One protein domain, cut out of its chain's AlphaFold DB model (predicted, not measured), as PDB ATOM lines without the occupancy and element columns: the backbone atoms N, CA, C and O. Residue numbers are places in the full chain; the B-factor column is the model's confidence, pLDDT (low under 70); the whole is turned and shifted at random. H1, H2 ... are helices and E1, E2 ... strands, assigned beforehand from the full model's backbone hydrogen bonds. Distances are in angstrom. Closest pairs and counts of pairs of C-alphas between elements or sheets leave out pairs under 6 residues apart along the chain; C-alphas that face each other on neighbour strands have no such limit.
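AT A GLANCE: This is residues 20 to 46 and 151 to 235 of the 252 residues of the protein "GUB_WAK_bind domain-containing protein" of Prunus armeniaca (UniProt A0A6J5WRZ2). Picture a sandwich of two antiparallel sheets of unequal size, E2 E8 E5 E6 and the smaller E1 E4 E7, with the short helix H1 over the smaller sheet's other face. The sheets come together along E6 and E7 but not at E1 and E2, and residues 30 to 35 stick out as a loop beyond H1. The 112 printed residues hold one named helix and eight named strands in the order H1 E1 E2 E3 E4 E5 E6 E7 E8; the class is mostly strand, with under half of the residues in named elements. The whole is compact, with a radius of gyration of the C-alphas of 14.8 A, yet elongated, spanning 46 by 30 by 25 A.

IN THESE COORDINATES: Find C-alpha 20 at (238.511, 98.277, 238.758); from there H1, residues 20 to 29, runs 14.3 A. Next come E1, residues 39 to 46, 23.1 A long, then after the cut E2, residues 153 to 156, and E3, residues 165 to 167. E4 is residues 173 to 177, E5 is residues 181 to 187 and 19.7 A long, and E6 is residues 190 to 197, 21.3 A long, bending by 56 degrees at residue 193. Look for E7 at residues 217 to 219 and for E8 at residues 229 to 234, 16.5 A long, ending at C-alpha 234, (259.705, 107.174, 243.302).

HOW THE PARTS SIT: Start with the twisted sheet E2 E8 E5 E6, whose edge strands are E2 and E6. Here N 155 and O 230 are 2.8 A apart between E2 and E8, N 184 and O 231 2.8 A between E8 and E5, and N 185 and O 193 2.8 A in the hairpin of E5 and E6, each within hydrogen-bond range. In the sheet E1 E4 E7, look for N 42 and O 175 at 3.1 A and N 176 and O 217 at 2.8 A. The two sheets form a sandwich, face to face, with their facing parts 9.0 A centre to centre and their strands at 25 degrees; the closest C-alphas of E6 and E7 are those of Ser 197 and Cys 217, 4.9 A apart. H1 is on the sheet E1 E4 E7, making two layers, a helix on one face of a sheet, at a height over the sheet of 8.1 A. It lies over E1 and along the strands, at 26 degrees to E1 on the local plane, and its closest C-alpha pair with E1 is Tyr 25 and Val 40, 6.0 A. In H1 every O i to N i+4 pair is within hydrogen-bond range. E3 pairs with no named strand; the closest C-alphas of E1 and E3 are those of Tyr 46 and Tyr 167, 6.1 A apart.

THE WHOLE: The C-alphas of Gly 162 and Asn 202 are the two farthest apart, at 48.0 A. Residues 47 to 150 are not printed, and C-alphas 46 and 151 are 27.7 A apart across this cut. The link from E6 to E7, residues 198 to 216, is long. The mean pLDDT of the printed part is 76.6, with residues 20 to 43, 151 to 152 and 203 to 210 of the model under 70.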
ATOM      1  N   PRO A  20     238.453  96.993 239.453       52.50
ATOM      2  CA  PRO A  20     238.511  98.277 238.758       52.50
ATOM      3  C   PRO A  20     239.948  98.694 238.410       52.50
ATOM      4  O   PRO A  20     240.303  98.817 237.249       52.50
ATOM      5  N   VAL A  21     240.867  98.858 239.355       48.94
ATOM      6  CA  VAL A  21     242.078  99.664 239.068       48.94
ATOM      7  C   VAL A  21     242.966  99.109 237.930       48.94
ATOM      8  O   VAL A  21     243.523  99.888 237.153       48.94
ATOM      9  N   ARG A  22     243.048  97.780 237.750       48.94
ATOM     10  CA  ARG A  22     243.865  97.156 236.689       48.94
ATOM     11  C   ARG A  22     243.213  97.181 235.305       48.94
ATOM     12  O   ARG A  22     243.867  97.598 234.355       48.94
ATOM     13  N   MET A  23     241.927  96.835 235.189       49.75
ATOM     14  CA  MET A  23     241.196  96.975 233.917       49.75
ATOM     15  C   MET A  23     241.185  98.423 233.425       49.75
ATOM     16  O   MET A  23     241.135  98.693 232.224       49.75
ATOM     17  N   TRP A  24     241.200  99.365 234.364       53.50
ATOM     18  CA  TRP A  24     241.304 100.777 234.059       53.50
ATOM     19  C   TRP A  24     242.702 101.145 233.594       53.50
ATOM     20  O   TRP A  24     242.812 101.747 232.535       53.50
ATOM     21  N   TYR A  25     243.759 100.739 234.302       52.50
ATOM     22  CA  TYR A  25     245.136 100.924 233.835       52.50
ATOM     23  C   TYR A  25     245.332 100.422 232.398       52.50
ATOM     24  O   TYR A  25     245.864 101.152 231.561       52.50
ATOM     25  N   ASP A  26     244.821  99.229 232.084       54.62
ATOM     26  CA  ASP A  26     244.939  98.643 230.746       54.62
ATOM     27  C   ASP A  26     244.158  99.448 229.691       54.62
ATOM     28  O   ASP A  26     244.709  99.749 228.632       54.62
ATOM     29  N   ARG A  27     242.928  99.905 229.989       55.81
ATOM     30  CA  ARG A  27     242.159 100.794 229.087       55.81
ATOM     31  C   ARG A  27     242.823 102.155 228.880       55.81
ATOM     32  O   ARG A  27     242.786 102.690 227.774       55.81
ATOM     33  N   LEU A  28     243.408 102.714 229.935       52.34
ATOM     34  CA  LEU A  28     244.071 104.017 229.939       52.34
ATOM     35  C   LEU A  28     245.378 103.990 229.145       52.34
ATOM     36  O   LEU A  28     245.652 104.920 228.392       52.34
ATOM     37  N   ARG A  29     246.151 102.904 229.258       53.38
ATOM     38  CA  ARG A  29     247.379 102.684 228.482       53.38
ATOM     39  C   ARG A  29     247.105 102.620 226.976       53.38
ATOM     40  O   ARG A  29     247.940 103.054 226.191       53.38
ATOM     41  N   THR A  30     245.956 102.083 226.570       54.84
ATOM     42  CA  THR A  30     245.593 101.915 225.153       54.84
ATOM     43  C   THR A  30     244.768 103.067 224.572       54.84
ATOM     44  O   THR A  30     244.417 103.023 223.395       54.84
ATOM     45  N   ALA A  31     244.411 104.080 225.370       51.97
ATOM     46  CA  ALA A  31     243.543 105.162 224.918       51.97
ATOM     47  C   ALA A  31     244.310 106.158 224.016       51.97
ATOM     48  O   ALA A  31     245.293 106.762 224.457       51.97
ATOM     49  N   PRO A  32     243.874 106.369 222.759       43.28
ATOM     50  CA  PRO A  32     244.551 107.273 221.836       43.28
ATOM     51  C   PRO A  32     244.444 108.733 222.304       43.28
ATOM     52  O   PRO A  32     243.369 109.201 222.679       43.28
ATOM     53  N   GLY A  33     245.561 109.467 222.262       45.69
ATOM     54  CA  GLY A  33     245.619 110.898 222.594       45.69
ATOM     55  C   GLY A  33     245.962 111.235 224.050       45.69
ATOM     56  O   GLY A  33     245.996 112.416 224.396       45.69
ATOM     57  N   LEU A  34     246.248 110.243 224.899       46.59
ATOM     58  CA  LEU A  34     246.850 110.486 226.211       46.59
ATOM     59  C   LEU A  34     248.381 110.474 226.117       46.59
ATOM     60  O   LEU A  34     248.931 109.593 225.452       46.59
ATOM     61  N   PRO A  35     249.095 111.396 226.795       46.62
ATOM     62  CA  PRO A  35     250.521 111.202 227.029       46.62
ATOM     63  C   PRO A  35     250.714 109.852 227.726       46.62
ATOM     64  O   PRO A  35     249.900 109.505 228.576       46.62
ATOM     65  N   GLN A  36     251.755 109.105 227.342       52.62
ATOM     66  CA  GLN A  36     252.114 107.776 227.863       52.62
ATOM     67  C   GLN A  36     251.940 107.725 229.393       52.62
ATOM     68  O   GLN A  36     252.821 108.149 230.142       52.62
ATOM     69  N   VAL A  37     250.778 107.266 229.867       53.50
ATOM     70  CA  VAL A  37     250.460 107.227 231.297       53.50
ATOM     71  C   VAL A  37     251.303 106.107 231.889       53.50
ATOM     72  O   VAL A  37     250.990 104.931 231.710       53.50
ATOM     73  N   SER A  38     252.405 106.449 232.555       55.44
ATOM     74  CA  SER A  38     253.301 105.435 233.116       55.44
ATOM     75  C   SER A  38     252.656 104.723 234.305       55.44
ATOM     76  O   SER A  38     252.860 103.521 234.481       55.44
ATOM     77  N   SER A  39     251.832 105.435 235.087       60.81
ATOM     78  CA  SER A  39     251.175 104.889 236.281       60.81
ATOM     79  C   SER A  39     249.792 105.486 236.546       60.81
ATOM     80  O   SER A  39     249.557 106.679 236.329       60.81
ATOM     81  N   VAL A  40     248.898 104.657 237.087       63.59
ATOM     82  CA  VAL A  40     247.539 105.036 237.507       63.59
ATOM     83  C   VAL A  40     247.375 104.703 238.982       63.59
ATOM     84  O   VAL A  40     247.714 103.604 239.420       63.59
ATOM     85  N   PHE A  41     246.838 105.648 239.745       65.31
ATOM     86  CA  PHE A  41     246.563 105.469 241.162       65.31
ATOM     87  C   PHE A  41     245.069 105.601 241.452       65.31
ATOM     88  O   PHE A  41     244.430 106.556 241.001       65.31
ATOM     89  N   GLY A  42     244.522 104.666 242.234       63.62
ATOM     90  CA  GLY A  42     243.123 104.672 242.645       63.62
ATOM     91  C   GLY A  42     242.917 104.064 244.034       63.62
ATOM     92  O   GLY A  42     243.566 103.097 244.426       63.62
ATOM     93  N   MET A  43     241.976 104.631 244.780       66.50
ATOM     94  CA  MET A  43     241.512 104.134 246.070       66.50
ATOM     95  C   MET A  43     239.989 104.060 246.006       66.50
ATOM     96  O   MET A  43     239.329 105.049 245.711       66.50
ATOM     97  N   GLU A  44     239.409 102.905 246.298       70.75
ATOM     98  CA  GLU A  44     237.987 102.894 246.637       70.75
ATOM     99  C   GLU A  44     237.822 103.498 248.031       70.75
ATOM    100  O   GLU A  44     238.545 103.122 248.959       70.75
ATOM    101  N   VAL A  45     236.918 104.471 248.168       82.19
ATOM    102  CA  VAL A  45     236.756 105.226 249.411       82.19
ATOM    103  C   VAL A  45     235.419 104.905 250.045       82.19
ATOM    104  O   VAL A  45     234.363 105.299 249.555       82.19
ATOM    105  N   TYR A  46     235.489 104.226 251.176       89.38
ATOM    106  CA  TYR A  46     234.371 103.920 252.042       89.38
ATOM    107  C   TYR A  46     234.483 104.711 253.344       89.38
ATOM    108  O   TYR A  46     235.557 104.814 253.955       89.38
ATOM    109  N   LYS A 151     256.963 112.854 238.656       63.75
ATOM    110  CA  LYS A 151     257.315 113.503 239.938       63.75
ATOM    111  C   LYS A 151     256.428 113.001 241.065       63.75
ATOM    112  O   LYS A 151     255.232 112.848 240.831       63.75
ATOM    113  N   GLY A 152     257.004 112.821 242.258       69.00
ATOM    114  CA  GLY A 152     256.291 112.402 243.468       69.00
ATOM    115  C   GLY A 152     254.979 113.165 243.659       69.00
ATOM    116  O   GLY A 152     254.922 114.377 243.434       69.00
ATOM    117  N   ILE A 153     253.914 112.458 244.038       80.31
ATOM    118  CA  ILE A 153     252.574 113.042 244.174       80.31
ATOM    119  C   ILE A 153     252.110 112.913 245.613       80.31
ATOM    120  O   ILE A 153     252.117 111.823 246.173       80.31
ATOM    121  N   ARG A 154     251.637 114.027 246.172       85.75
ATOM    122  CA  ARG A 154     250.965 114.090 247.468       85.75
ATOM    123  C   ARG A 154     249.518 114.530 247.264       85.75
ATOM    124  O   ARG A 154     249.264 115.568 246.648       85.75
ATOM    125  N   LYS A 155     248.563 113.749 247.768       85.25
ATOM    126  CA  LYS A 155     247.128 114.062 247.763       85.25
ATOM    127  C   LYS A 155     246.570 114.016 249.171       85.25
ATOM    128  O   LYS A 155     246.799 113.061 249.903       85.25
ATOM    129  N   VAL A 156     245.805 115.041 249.518       87.31
ATOM    130  CA  VAL A 156     245.123 115.151 250.807       87.31
ATOM    131  C   VAL A 156     243.656 114.820 250.579       87.31
ATOM    132  O   VAL A 156     243.025 115.416 249.705       87.31
ATOM    133  N   ALA A 157     243.127 113.849 251.319       86.88
ATOM    134  CA  ALA A 157     241.704 113.535 251.276       86.88
ATOM    135  C   ALA A 157     240.903 114.542 252.127       86.88
ATOM    136  O   ALA A 157     241.480 115.189 253.007       86.88
ATOM    137  N   PRO A 158     239.586 114.701 251.896       88.44
ATOM    138  CA  PRO A 158     238.755 115.585 252.708       88.44
ATOM    139  C   PRO A 158     238.864 115.294 254.206       88.44
ATOM    140  O   PRO A 158     238.817 114.149 254.646       88.44
ATOM    141  N   ASN A 159     239.008 116.346 255.008       90.69
ATOM    142  CA  ASN A 159     239.131 116.194 256.450       90.69
ATOM    143  C   ASN A 159     237.746 115.958 257.077       90.69
ATOM    144  O   ASN A 159     236.875 116.823 257.024       90.69
ATOM    145  N   LEU A 160     237.561 114.790 257.688       91.62
ATOM    146  CA  LEU A 160     236.332 114.349 258.354       91.62
ATOM    147  C   LEU A 160     236.368 114.586 259.873       91.62
ATOM    148  O   LEU A 160     235.526 114.072 260.616       91.62
ATOM    149  N   THR A 161     237.349 115.336 260.371       90.56
ATOM    150  CA  THR A 161     237.459 115.687 261.792       90.56
ATOM    151  C   THR A 161     236.244 116.507 262.223       90.56
ATOM    152  O   THR A 161     235.748 117.350 261.486       90.56
ATOM    153  N   GLY A 162     235.699 116.204 263.404       89.06
ATOM    154  CA  GLY A 162     234.432 116.780 263.875       89.06
ATOM    155  C   GLY A 162     233.171 116.206 263.210       89.06
ATOM    156  O   GLY A 162     232.084 116.354 263.761       89.06
ATOM    157  N   SER A 163     233.299 115.484 262.092       91.69
ATOM    158  CA  SER A 163     232.176 114.804 261.444       91.69
ATOM    159  C   SER A 163     231.829 113.470 262.136       91.69
ATOM    160  O   SER A 163     232.654 112.898 262.868       91.69
ATOM    161  N   PRO A 164     230.631 112.920 261.881       92.56
ATOM    162  CA  PRO A 164     230.253 111.570 262.290       92.56
ATOM    163  C   PRO A 164     230.964 110.440 261.535       92.56
ATOM    164  O   PRO A 164     230.754 109.278 261.887       92.56
ATOM    165  N   PHE A 165     231.757 110.749 260.509       92.75
ATOM    166  CA  PHE A 165     232.333 109.767 259.599       92.75
ATOM    167  C   PHE A 165     233.822 109.534 259.860       92.75
ATOM    168  O   PHE A 165     234.532 110.389 260.397       92.75
ATOM    169  N   VAL A 166     234.284 108.350 259.472       93.31
ATOM    170  CA  VAL A 166     235.692 107.939 259.431       93.31
ATOM    171  C   VAL A 166     235.942 107.154 258.152       93.31
ATOM    172  O   VAL A 166     235.046 106.469 257.662       93.31
ATOM    173  N   TYR A 167     237.160 107.214 257.631       91.50
ATOM    174  CA  TYR A 167     237.625 106.304 256.594       91.50
ATOM    175  C   TYR A 167     237.626 104.871 257.137       91.50
ATOM    176  O   TYR A 167     238.165 104.614 258.216       91.50
ATOM    177  N   SER A 168     236.993 103.956 256.401       89.44
ATOM    178  CA  SER A 168     236.868 102.558 256.804       89.44
ATOM    179  C   SER A 168     238.225 101.864 256.816       89.44
ATOM    180  O   SER A 168     238.857 101.733 255.773       89.44
ATOM    181  N   GLU A 169     238.634 101.352 257.974       88.25
ATOM    182  CA  GLU A 169     239.783 100.444 258.094       88.25
ATOM    183  C   GLU A 169     239.554  99.145 257.297       88.25
ATOM    184  O   GLU A 169     240.469  98.581 256.705       88.25
ATOM    185  N   ARG A 170     238.304  98.668 257.274       84.31
ATOM    186  CA  ARG A 170     237.942  97.343 256.756       84.31
ATOM    187  C   ARG A 170     237.791  97.311 255.245       84.31
ATOM    188  O   ARG A 170     238.122  96.305 254.623       84.31
ATOM    189  N   TYR A 171     237.233  98.373 254.675       85.19
ATOM    190  CA  TYR A 171     236.848  98.402 253.267       85.19
ATOM    191  C   TYR A 171     237.809  99.220 252.407       85.19
ATOM    192  O   TYR A 171     237.909  98.962 251.208       85.19
ATOM    193  N   ASN A 172     238.544 100.180 252.981       85.06
ATOM    194  CA  ASN A 172     239.442 101.001 252.174       85.06
ATOM    195  C   ASN A 172     240.704 100.231 251.831       85.06
ATOM    196  O   ASN A 172     241.472  99.807 252.695       85.06
ATOM    197  N   ARG A 173     240.947 100.117 250.529       82.19
ATOM    198  CA  ARG A 173     242.151  99.507 249.986       82.19
ATOM    199  C   ARG A 173     242.761 100.448 248.964       82.19
ATOM    200  O   ARG A 173     242.130 100.812 247.972       82.19
ATOM    201  N   LEU A 174     243.996 100.857 249.219       81.50
ATOM    202  CA  LEU A 174     244.725 101.773 248.357       81.50
ATOM    203  C   LEU A 174     245.523 100.968 247.356       81.50
ATOM    204  O   LEU A 174     246.314 100.122 247.766       81.50
ATOM    205  N   THR A 175     245.326 101.237 246.066       78.25
ATOM    206  CA  THR A 175     245.998 100.507 244.993       78.25
ATOM    207  C   THR A 175     246.692 101.480 244.046       78.25
ATOM    208  O   THR A 175     246.063 102.270 243.342       78.25
ATOM    209  N   ALA A 176     248.010 101.382 243.979       78.62
ATOM    210  CA  ALA A 176     248.815 102.002 242.943       78.62
ATOM    211  C   ALA A 176     249.138 100.967 241.866       78.62
ATOM    212  O   ALA A 176     249.671  99.905 242.178       78.62
ATOM    213  N   VAL A 177     248.859 101.262 240.599       77.06
ATOM    214  CA  VAL A 177     249.380 100.488 239.464       77.06
ATOM    215  C   VAL A 177     250.530 101.284 238.871       77.06
ATOM    216  O   VAL A 177     250.342 102.257 238.139       77.06
ATOM    217  N   SER A 178     251.728 100.912 239.301       73.56
ATOM    218  CA  SER A 178     252.980 101.621 239.070       73.56
ATOM    219  C   SER A 178     254.145 100.671 239.360       73.56
ATOM    220  O   SER A 178     253.949  99.682 240.067       73.56
ATOM    221  N   CYS A 179     255.349 100.948 238.867       78.25
ATOM    222  CA  CYS A 179     256.543 100.137 239.138       78.25
ATOM    223  C   CYS A 179     257.682 101.029 239.646       78.25
ATOM    224  O   CYS A 179     257.894 102.096 239.073       78.25
ATOM    225  N   GLY A 180     258.375 100.606 240.711       80.81
ATOM    226  CA  GLY A 180     259.477 101.363 241.318       80.81
ATOM    227  C   GLY A 180     258.994 102.514 242.199       80.81
ATOM    228  O   GLY A 180     259.557 103.606 242.166       80.81
ATOM    229  N   PHE A 181     257.894 102.314 242.933       81.62
ATOM    230  CA  PHE A 181     257.309 103.348 243.788       81.62
ATOM    231  C   PHE A 181     256.962 102.829 245.173       81.62
ATOM    232  O   PHE A 181     256.480 101.707 245.332       81.62
ATOM    233  N   PHE A 182     257.094 103.723 246.148       87.38
ATOM    234  CA  PHE A 182     256.523 103.594 247.477       87.38
ATOM    235  C   PHE A 182     255.198 104.345 247.542       87.38
ATOM    236  O   PHE A 182     255.123 105.541 247.249       87.38
ATOM    237  N   LEU A 183     254.154 103.640 247.961       87.69
ATOM    238  CA  LEU A 183     252.903 104.235 248.401       87.69
ATOM    239  C   LEU A 183     252.957 104.384 249.915       87.69
ATOM    240  O   LEU A 183     253.147 103.397 250.626       87.69
ATOM    241  N   VAL A 184     252.733 105.596 250.406       90.00
ATOM    242  CA  VAL A 184     252.697 105.904 251.836       90.00
ATOM    243  C   VAL A 184     251.372 106.571 252.165       90.00
ATOM    244  O   VAL A 184     250.933 107.498 251.483       90.00
ATOM    245  N   VAL A 185     250.730 106.100 253.229       90.62
ATOM    246  CA  VAL A 185     249.528 106.701 253.806       90.62
ATOM    247  C   VAL A 185     249.904 107.309 255.144       90.62
ATOM    248  O   VAL A 185     250.466 106.634 256.010       90.62
ATOM    249  N   ARG A 186     249.581 108.588 255.313       91.88
ATOM    250  CA  ARG A 186     249.822 109.345 256.537       91.88
ATOM    251  C   ARG A 186     248.517 109.818 257.153       91.88
ATOM    252  O   ARG A 186     247.617 110.244 256.433       91.88
ATOM    253  N   SER A 187     248.453 109.790 258.475       91.88
ATOM    254  CA  SER A 187     247.495 110.556 259.270       91.88
ATOM    255  C   SER A 187     248.310 111.541 260.088       91.88
ATOM    256  O   SER A 187     249.113 111.124 260.924       91.88
ATOM    257  N   ASP A 188     248.144 112.830 259.808       86.94
ATOM    258  CA  ASP A 188     249.013 113.889 260.325       86.94
ATOM    259  C   ASP A 188     250.495 113.586 260.014       86.94
ATOM    260  O   ASP A 188     250.866 113.451 258.843       86.94
ATOM    261  N   GLU A 189     251.340 113.444 261.035       86.75
ATOM    262  CA  GLU A 189     252.765 113.124 260.880       86.75
ATOM    263  C   GLU A 189     253.048 111.610 260.859       86.75
ATOM    264  O   GLU A 189     254.116 111.175 260.417       86.75
ATOM    265  N   ASN A 190     252.078 110.783 261.255       90.69
ATOM    266  CA  ASN A 190     252.263 109.345 261.431       90.69
ATOM    267  C   ASN A 190     252.049 108.576 260.127       90.69
ATOM    268  O   ASN A 190     251.062 108.790 259.422       90.69
ATOM    269  N   VAL A 191     252.937 107.623 259.838       92.25
ATOM    270  CA  VAL A 191     252.715 106.627 258.780       92.25
ATOM    271  C   VAL A 191     251.754 105.569 259.310       92.25
ATOM    272  O   VAL A 191     252.030 104.919 260.313       92.25
ATOM    273  N   VAL A 192     250.623 105.406 258.632       92.50
ATOM    274  CA  VAL A 192     249.521 104.514 259.046       92.50
ATOM    275  C   VAL A 192     249.295 103.356 258.075       92.50
ATOM    276  O   VAL A 192     248.500 102.462 258.353       92.50
ATOM    277  N   GLY A 193     249.990 103.371 256.937       91.25
ATOM    278  CA  GLY A 193     249.961 102.317 255.933       91.25
ATOM    279  C   GLY A 193     250.947 102.598 254.803       91.25
ATOM    280  O   GLY A 193     251.384 103.733 254.605       91.25
ATOM    281  N   GLY A 194     251.296 101.561 254.049       90.44
ATOM    282  CA  GLY A 194     252.176 101.695 252.895       90.44
ATOM    283  C   GLY A 194     252.447 100.376 252.180       90.44
ATOM    284  O   GLY A 194     252.117  99.303 252.687       90.44
ATOM    285  N   CYS A 195     253.005 100.463 250.979       90.69
ATOM    286  CA  CYS A 195     253.550  99.334 250.225       90.69
ATOM    287  C   CYS A 195     254.581  99.836 249.204       90.69
ATOM    288  O   CYS A 195     254.721 101.040 248.985       90.69
ATOM    289  N   MET A 196     255.269  98.906 248.549       89.50
ATOM    290  CA  MET A 196     256.159  99.180 247.424       89.50
ATOM    291  C   MET A 196     255.772  98.297 246.238       89.50
ATOM    292  O   MET A 196     255.263  97.191 246.438       89.50
ATOM    293  N   SER A 197     256.006  98.776 245.016       85.00
ATOM    294  CA  SER A 197     255.914  97.956 243.809       85.00
ATOM    295  C   SER A 197     257.276  97.693 243.180       85.00
ATOM    296  O   SER A 197     258.057  98.613 242.950       85.00
ATOM    297  N   THR A 198     257.524  96.440 242.814       86.56
ATOM    298  CA  THR A 198     258.675  96.031 242.006       86.56
ATOM    299  C   THR A 198     258.327  96.035 240.519       86.56
ATOM    300  O   THR A 198     257.156  96.007 240.125       86.56
ATOM    301  N   CYS A 199     259.356  96.085 239.678       84.62
ATOM    302  CA  CYS A 199     259.222  96.141 238.228       84.62
ATOM    303  C   CYS A 199     259.531  94.785 237.591       84.62
ATOM    304  O   CYS A 199     260.650  94.292 237.708       84.62
ATOM    305  N   ASP A 200     258.583  94.223 236.843       81.62
ATOM    306  CA  ASP A 200     258.841  93.054 235.991       81.62
ATOM    307  C   ASP A 200     258.083  93.181 234.666       81.62
ATOM    308  O   ASP A 200     256.856  93.091 234.609       81.62
ATOM    309  N   LYS A 201     258.825  93.385 233.576       75.62
ATOM    310  CA  LYS A 201     258.257  93.538 232.226       75.62
ATOM    311  C   LYS A 201     257.666  92.236 231.681       75.62
ATOM    312  O   LYS A 201     256.780  92.294 230.834       75.62
ATOM    313  N   ASN A 202     258.130  91.089 232.175       75.62
ATOM    314  CA  ASN A 202     257.685  89.759 231.762       75.62
ATOM    315  C   ASN A 202     256.516  89.253 232.616       75.62
ATOM    316  O   ASN A 202     255.958  88.185 232.337       75.62
ATOM    317  N   TYR A 203     256.119  90.016 233.639       68.62
ATOM    318  CA  TYR A 203     254.966  89.700 234.461       68.62
ATOM    319  C   TYR A 203     253.669  89.898 233.673       68.62
ATOM    320  O   TYR A 203     253.021  90.949 233.686       68.62
ATOM    321  N   HIS A 204     253.257  88.830 233.002       61.66
ATOM    322  CA  HIS A 204     251.923  88.687 232.451       61.66
ATOM    323  C   HIS A 204     251.055  87.998 233.497       61.66
ATOM    324  O   HIS A 204     251.290  86.841 233.845       61.66
ATOM    325  N   SER A 205     250.045  88.705 234.004       56.38
ATOM    326  CA  SER A 205     249.066  88.142 234.936       56.38
ATOM    327  C   SER A 205     248.261  87.059 234.214       56.38
ATOM    328  O   SER A 205     247.207  87.331 233.655       56.38
ATOM    329  N   ARG A 206     248.765  85.820 234.175       52.53
ATOM    330  CA  ARG A 206     248.097  84.690 233.499       52.53
ATOM    331  C   ARG A 206     246.796  84.266 234.203       52.53
ATOM    332  O   ARG A 206     246.056  83.452 233.665       52.53
ATOM    333  N   ARG A 207     246.534  84.794 235.406       53.03
ATOM    334  CA  ARG A 207     245.343  84.589 236.250       53.03
ATOM    335  C   ARG A 207     245.062  85.853 237.081       53.03
ATOM    336  O   ARG A 207     245.970  86.656 237.294       53.03
ATOM    337  N   ASN A 208     243.837  86.004 237.586       56.00
ATOM    338  CA  ASN A 208     243.397  87.104 238.460       56.00
ATOM    339  C   ASN A 208     243.886  86.944 239.915       56.00
ATOM    340  O   ASN A 208     243.090  86.779 240.834       56.00
ATOM    341  N   TYR A 209     245.200  86.985 240.154       60.97
ATOM    342  CA  TYR A 209     245.758  86.865 241.514       60.97
ATOM    343  C   TYR A 209     245.757  88.177 242.327       60.97
ATOM    344  O   TYR A 209     246.294  88.221 243.430       60.97
ATOM    345  N   GLY A 210     245.140  89.250 241.821       69.50
ATOM    346  CA  GLY A 210     245.148  90.556 242.486       69.50
ATOM    347  C   GLY A 210     246.528  91.226 242.472       69.50
ATOM    348  O   GLY A 210     247.387  90.897 241.649       69.50
ATOM    349  N   CYS A 211     246.733  92.212 243.353       79.81
ATOM    350  CA  CYS A 211     248.013  92.901 243.473       79.81
ATOM    351  C   CYS A 211     248.911  92.257 244.535       79.81
ATOM    352  O   CYS A 211     248.604  92.317 245.724       79.81
ATOM    353  N   ILE A 212     250.035  91.691 244.091       81.56
ATOM    354  CA  ILE A 212     251.017  90.998 244.942       81.56
ATOM    355  C   ILE A 212     252.351  91.755 245.079       81.56
ATOM    356  O   ILE A 212     253.330  91.182 245.541       81.56
ATOM    357  N   GLY A 213     252.415  93.016 244.641       81.25
ATOM    358  CA  GLY A 213     253.637  93.831 244.690       81.25
ATOM    359  C   GLY A 213     254.404  93.938 243.367       81.25
ATOM    360  O   GLY A 213     255.325  94.737 243.278       81.25
ATOM    361  N   ILE A 214     254.027  93.191 242.321       82.25
ATOM    362  CA  ILE A 214     254.679  93.259 241.000       82.25
ATOM    363  C   ILE A 214     253.875  94.173 240.066       82.25
ATOM    364  O   ILE A 214     252.713  93.889 239.754       82.25
ATOM    365  N   ASN A 215     254.493  95.267 239.609       77.94
ATOM    366  CA  ASN A 215     253.896  96.351 238.808       77.94
ATOM    367  C   ASN A 215     252.640  96.992 239.428       77.94
ATOM    368  O   ASN A 215     251.863  97.672 238.752       77.94
ATOM    369  N   CYS A 216     252.407  96.749 240.712       81.44
ATOM    370  CA  CYS A 216     251.338  97.338 241.487       81.44
ATOM    371  C   CYS A 216     251.709  97.275 242.969       81.44
ATOM    372  O   CYS A 216     252.527  96.458 243.383       81.44
ATOM    373  N   CYS A 217     251.079  98.115 243.769       85.00
ATOM    374  CA  CYS A 217     251.268  98.209 245.205       85.00
ATOM    375  C   CYS A 217     249.888  98.398 245.816       85.00
ATOM    376  O   CYS A 217     249.154  99.310 245.434       85.00
ATOM    377  N   GLN A 218     249.514  97.502 246.724       86.69
ATOM    378  CA  GLN A 218     248.224  97.551 247.383       86.69
ATOM    379  C   GLN A 218     248.382  97.457 248.895       86.69
ATOM    380  O   GLN A 218     249.043  96.552 249.394       86.69
ATOM    381  N   THR A 219     247.764  98.384 249.623       87.25
ATOM    382  CA  THR A 219     247.848  98.443 251.085       87.25
ATOM    383  C   THR A 219     246.516  98.847 251.712       87.25
ATOM    384  O   THR A 219     245.587  99.290 251.033       87.25
ATOM    385  N   THR A 220     246.434  98.666 253.021       86.88
ATOM    386  CA  THR A 220     245.353  99.144 253.892       86.88
ATOM    387  C   THR A 220     245.990 100.012 254.980       86.88
ATOM    388  O   THR A 220     247.217 100.086 255.069       86.88
ATOM    389  N   PHE A 221     245.193 100.702 255.785       83.25
ATOM    390  CA  PHE A 221     245.695 101.415 256.961       83.25
ATOM    391  C   PHE A 221     245.087 100.804 258.224       83.25
ATOM    392  O   PHE A 221     243.964 100.312 258.198       83.25
ATOM    393  N   LEU A 222     245.839 100.819 259.323       76.19
ATOM    394  CA  LEU A 222     245.563 100.003 260.518       76.19
ATOM    395  C   LEU A 222     244.600 100.655 261.529       76.19
ATOM    396  O   LEU A 222     244.635 100.335 262.716       76.19
ATOM    397  N   ALA A 223     243.806 101.642 261.107       84.00
ATOM    398  CA  ALA A 223     242.932 102.387 262.010       84.00
ATOM    399  C   ALA A 223     241.753 103.051 261.295       84.00
ATOM    400  O   ALA A 223     241.797 103.357 260.110       84.00
ATOM    401  N   TYR A 224     240.713 103.381 262.054       87.75
ATOM    402  CA  TYR A 224     239.665 104.291 261.600       87.75
ATOM    403  C   TYR A 224     240.171 105.737 261.655       87.75
ATOM    404  O   TYR A 224     240.392 106.272 262.742       87.75
ATOM    405  N   LEU A 225     240.340 106.378 260.498       91.31
ATOM    406  CA  LEU A 225     240.978 107.698 260.385       91.31
ATOM    407  C   LEU A 225     239.976 108.782 259.979       91.31
ATOM    408  O   LEU A 225     239.039 108.523 259.227       91.31
ATOM    409  N   THR A 226     240.171 110.016 260.443       91.88
ATOM    410  CA  THR A 226     239.374 111.183 260.010       91.88
ATOM    411  C   THR A 226     240.100 112.060 258.998       91.88
ATOM    412  O   THR A 226     239.454 112.828 258.293       91.88
ATOM    413  N   ALA A 227     241.421 111.951 258.900       91.69
ATOM    414  CA  ALA A 227     242.233 112.679 257.939       91.69
ATOM    415  C   ALA A 227     243.313 111.744 257.397       91.69
ATOM    416  O   ALA A 227     243.976 111.053 258.166       91.69
ATOM    417  N   ILE A 228     243.474 111.714 256.074       90.50
ATOM    418  CA  ILE A 228     244.519 110.925 255.422       90.50
ATOM    419  C   ILE A 228     245.196 111.735 254.324       90.50
ATOM    420  O   ILE A 228     244.561 112.482 253.573       90.50
ATOM    421  N   THR A 229     246.504 111.553 254.219       89.75
ATOM    422  CA  THR A 229     247.324 112.016 253.106       89.75
ATOM    423  C   THR A 229     247.960 110.812 252.437       89.75
ATOM    424  O   THR A 229     248.472 109.920 253.106       89.75
ATOM    425  N   ILE A 230     247.930 110.793 251.113       87.44
ATOM    426  CA  ILE A 230     248.502 109.735 250.292       87.44
ATOM    427  C   ILE A 230     249.676 110.307 249.520       87.44
ATOM    428  O   ILE A 230     249.558 111.347 248.867       87.44
ATOM    429  N   GLU A 231     250.797 109.608 249.584       87.19
ATOM    430  CA  GLU A 231     252.041 109.978 248.928       87.19
ATOM    431  C   GLU A 231     252.518 108.830 248.046       87.19
ATOM    432  O   GLU A 231     252.606 107.687 248.489       87.19
ATOM    433  N   LEU A 232     252.836 109.146 246.795       83.94
ATOM    434  CA  LEU A 232     253.583 108.277 245.897       83.94
ATOM    435  C   LEU A 232     254.978 108.859 245.713       83.94
ATOM    436  O   LEU A 232     255.127 109.981 245.223       83.94
ATOM    437  N   GLN A 233     255.983 108.087 246.106       82.62
ATOM    438  CA  GLN A 233     257.391 108.460 246.049       82.62
ATOM    439  C   GLN A 233     258.110 107.489 245.115       82.62
ATOM    440  O   GLN A 233     257.946 106.277 245.249       82.62
ATOM    441  N   ALA A 234     258.856 108.012 244.140       76.94
ATOM    442  CA  ALA A 234     259.705 107.174 243.302       76.94
ATOM    443  C   ALA A 234     260.802 106.554 244.167       76.94
ATOM    444  O   ALA A 234     261.379 107.242 245.011       76.94
ATOM    445  N   GLU A 235     261.099 105.283 243.935       72.19
ATOM    446  CA  GLU A 235     262.369 104.712 244.351       72.19
ATOM    447  C   GLU A 235     263.450 105.485 243.587       72.19
ATOM    448  O   GLU A 235     263.512 105.449 242.358       72.19
TER     449      GLU A 235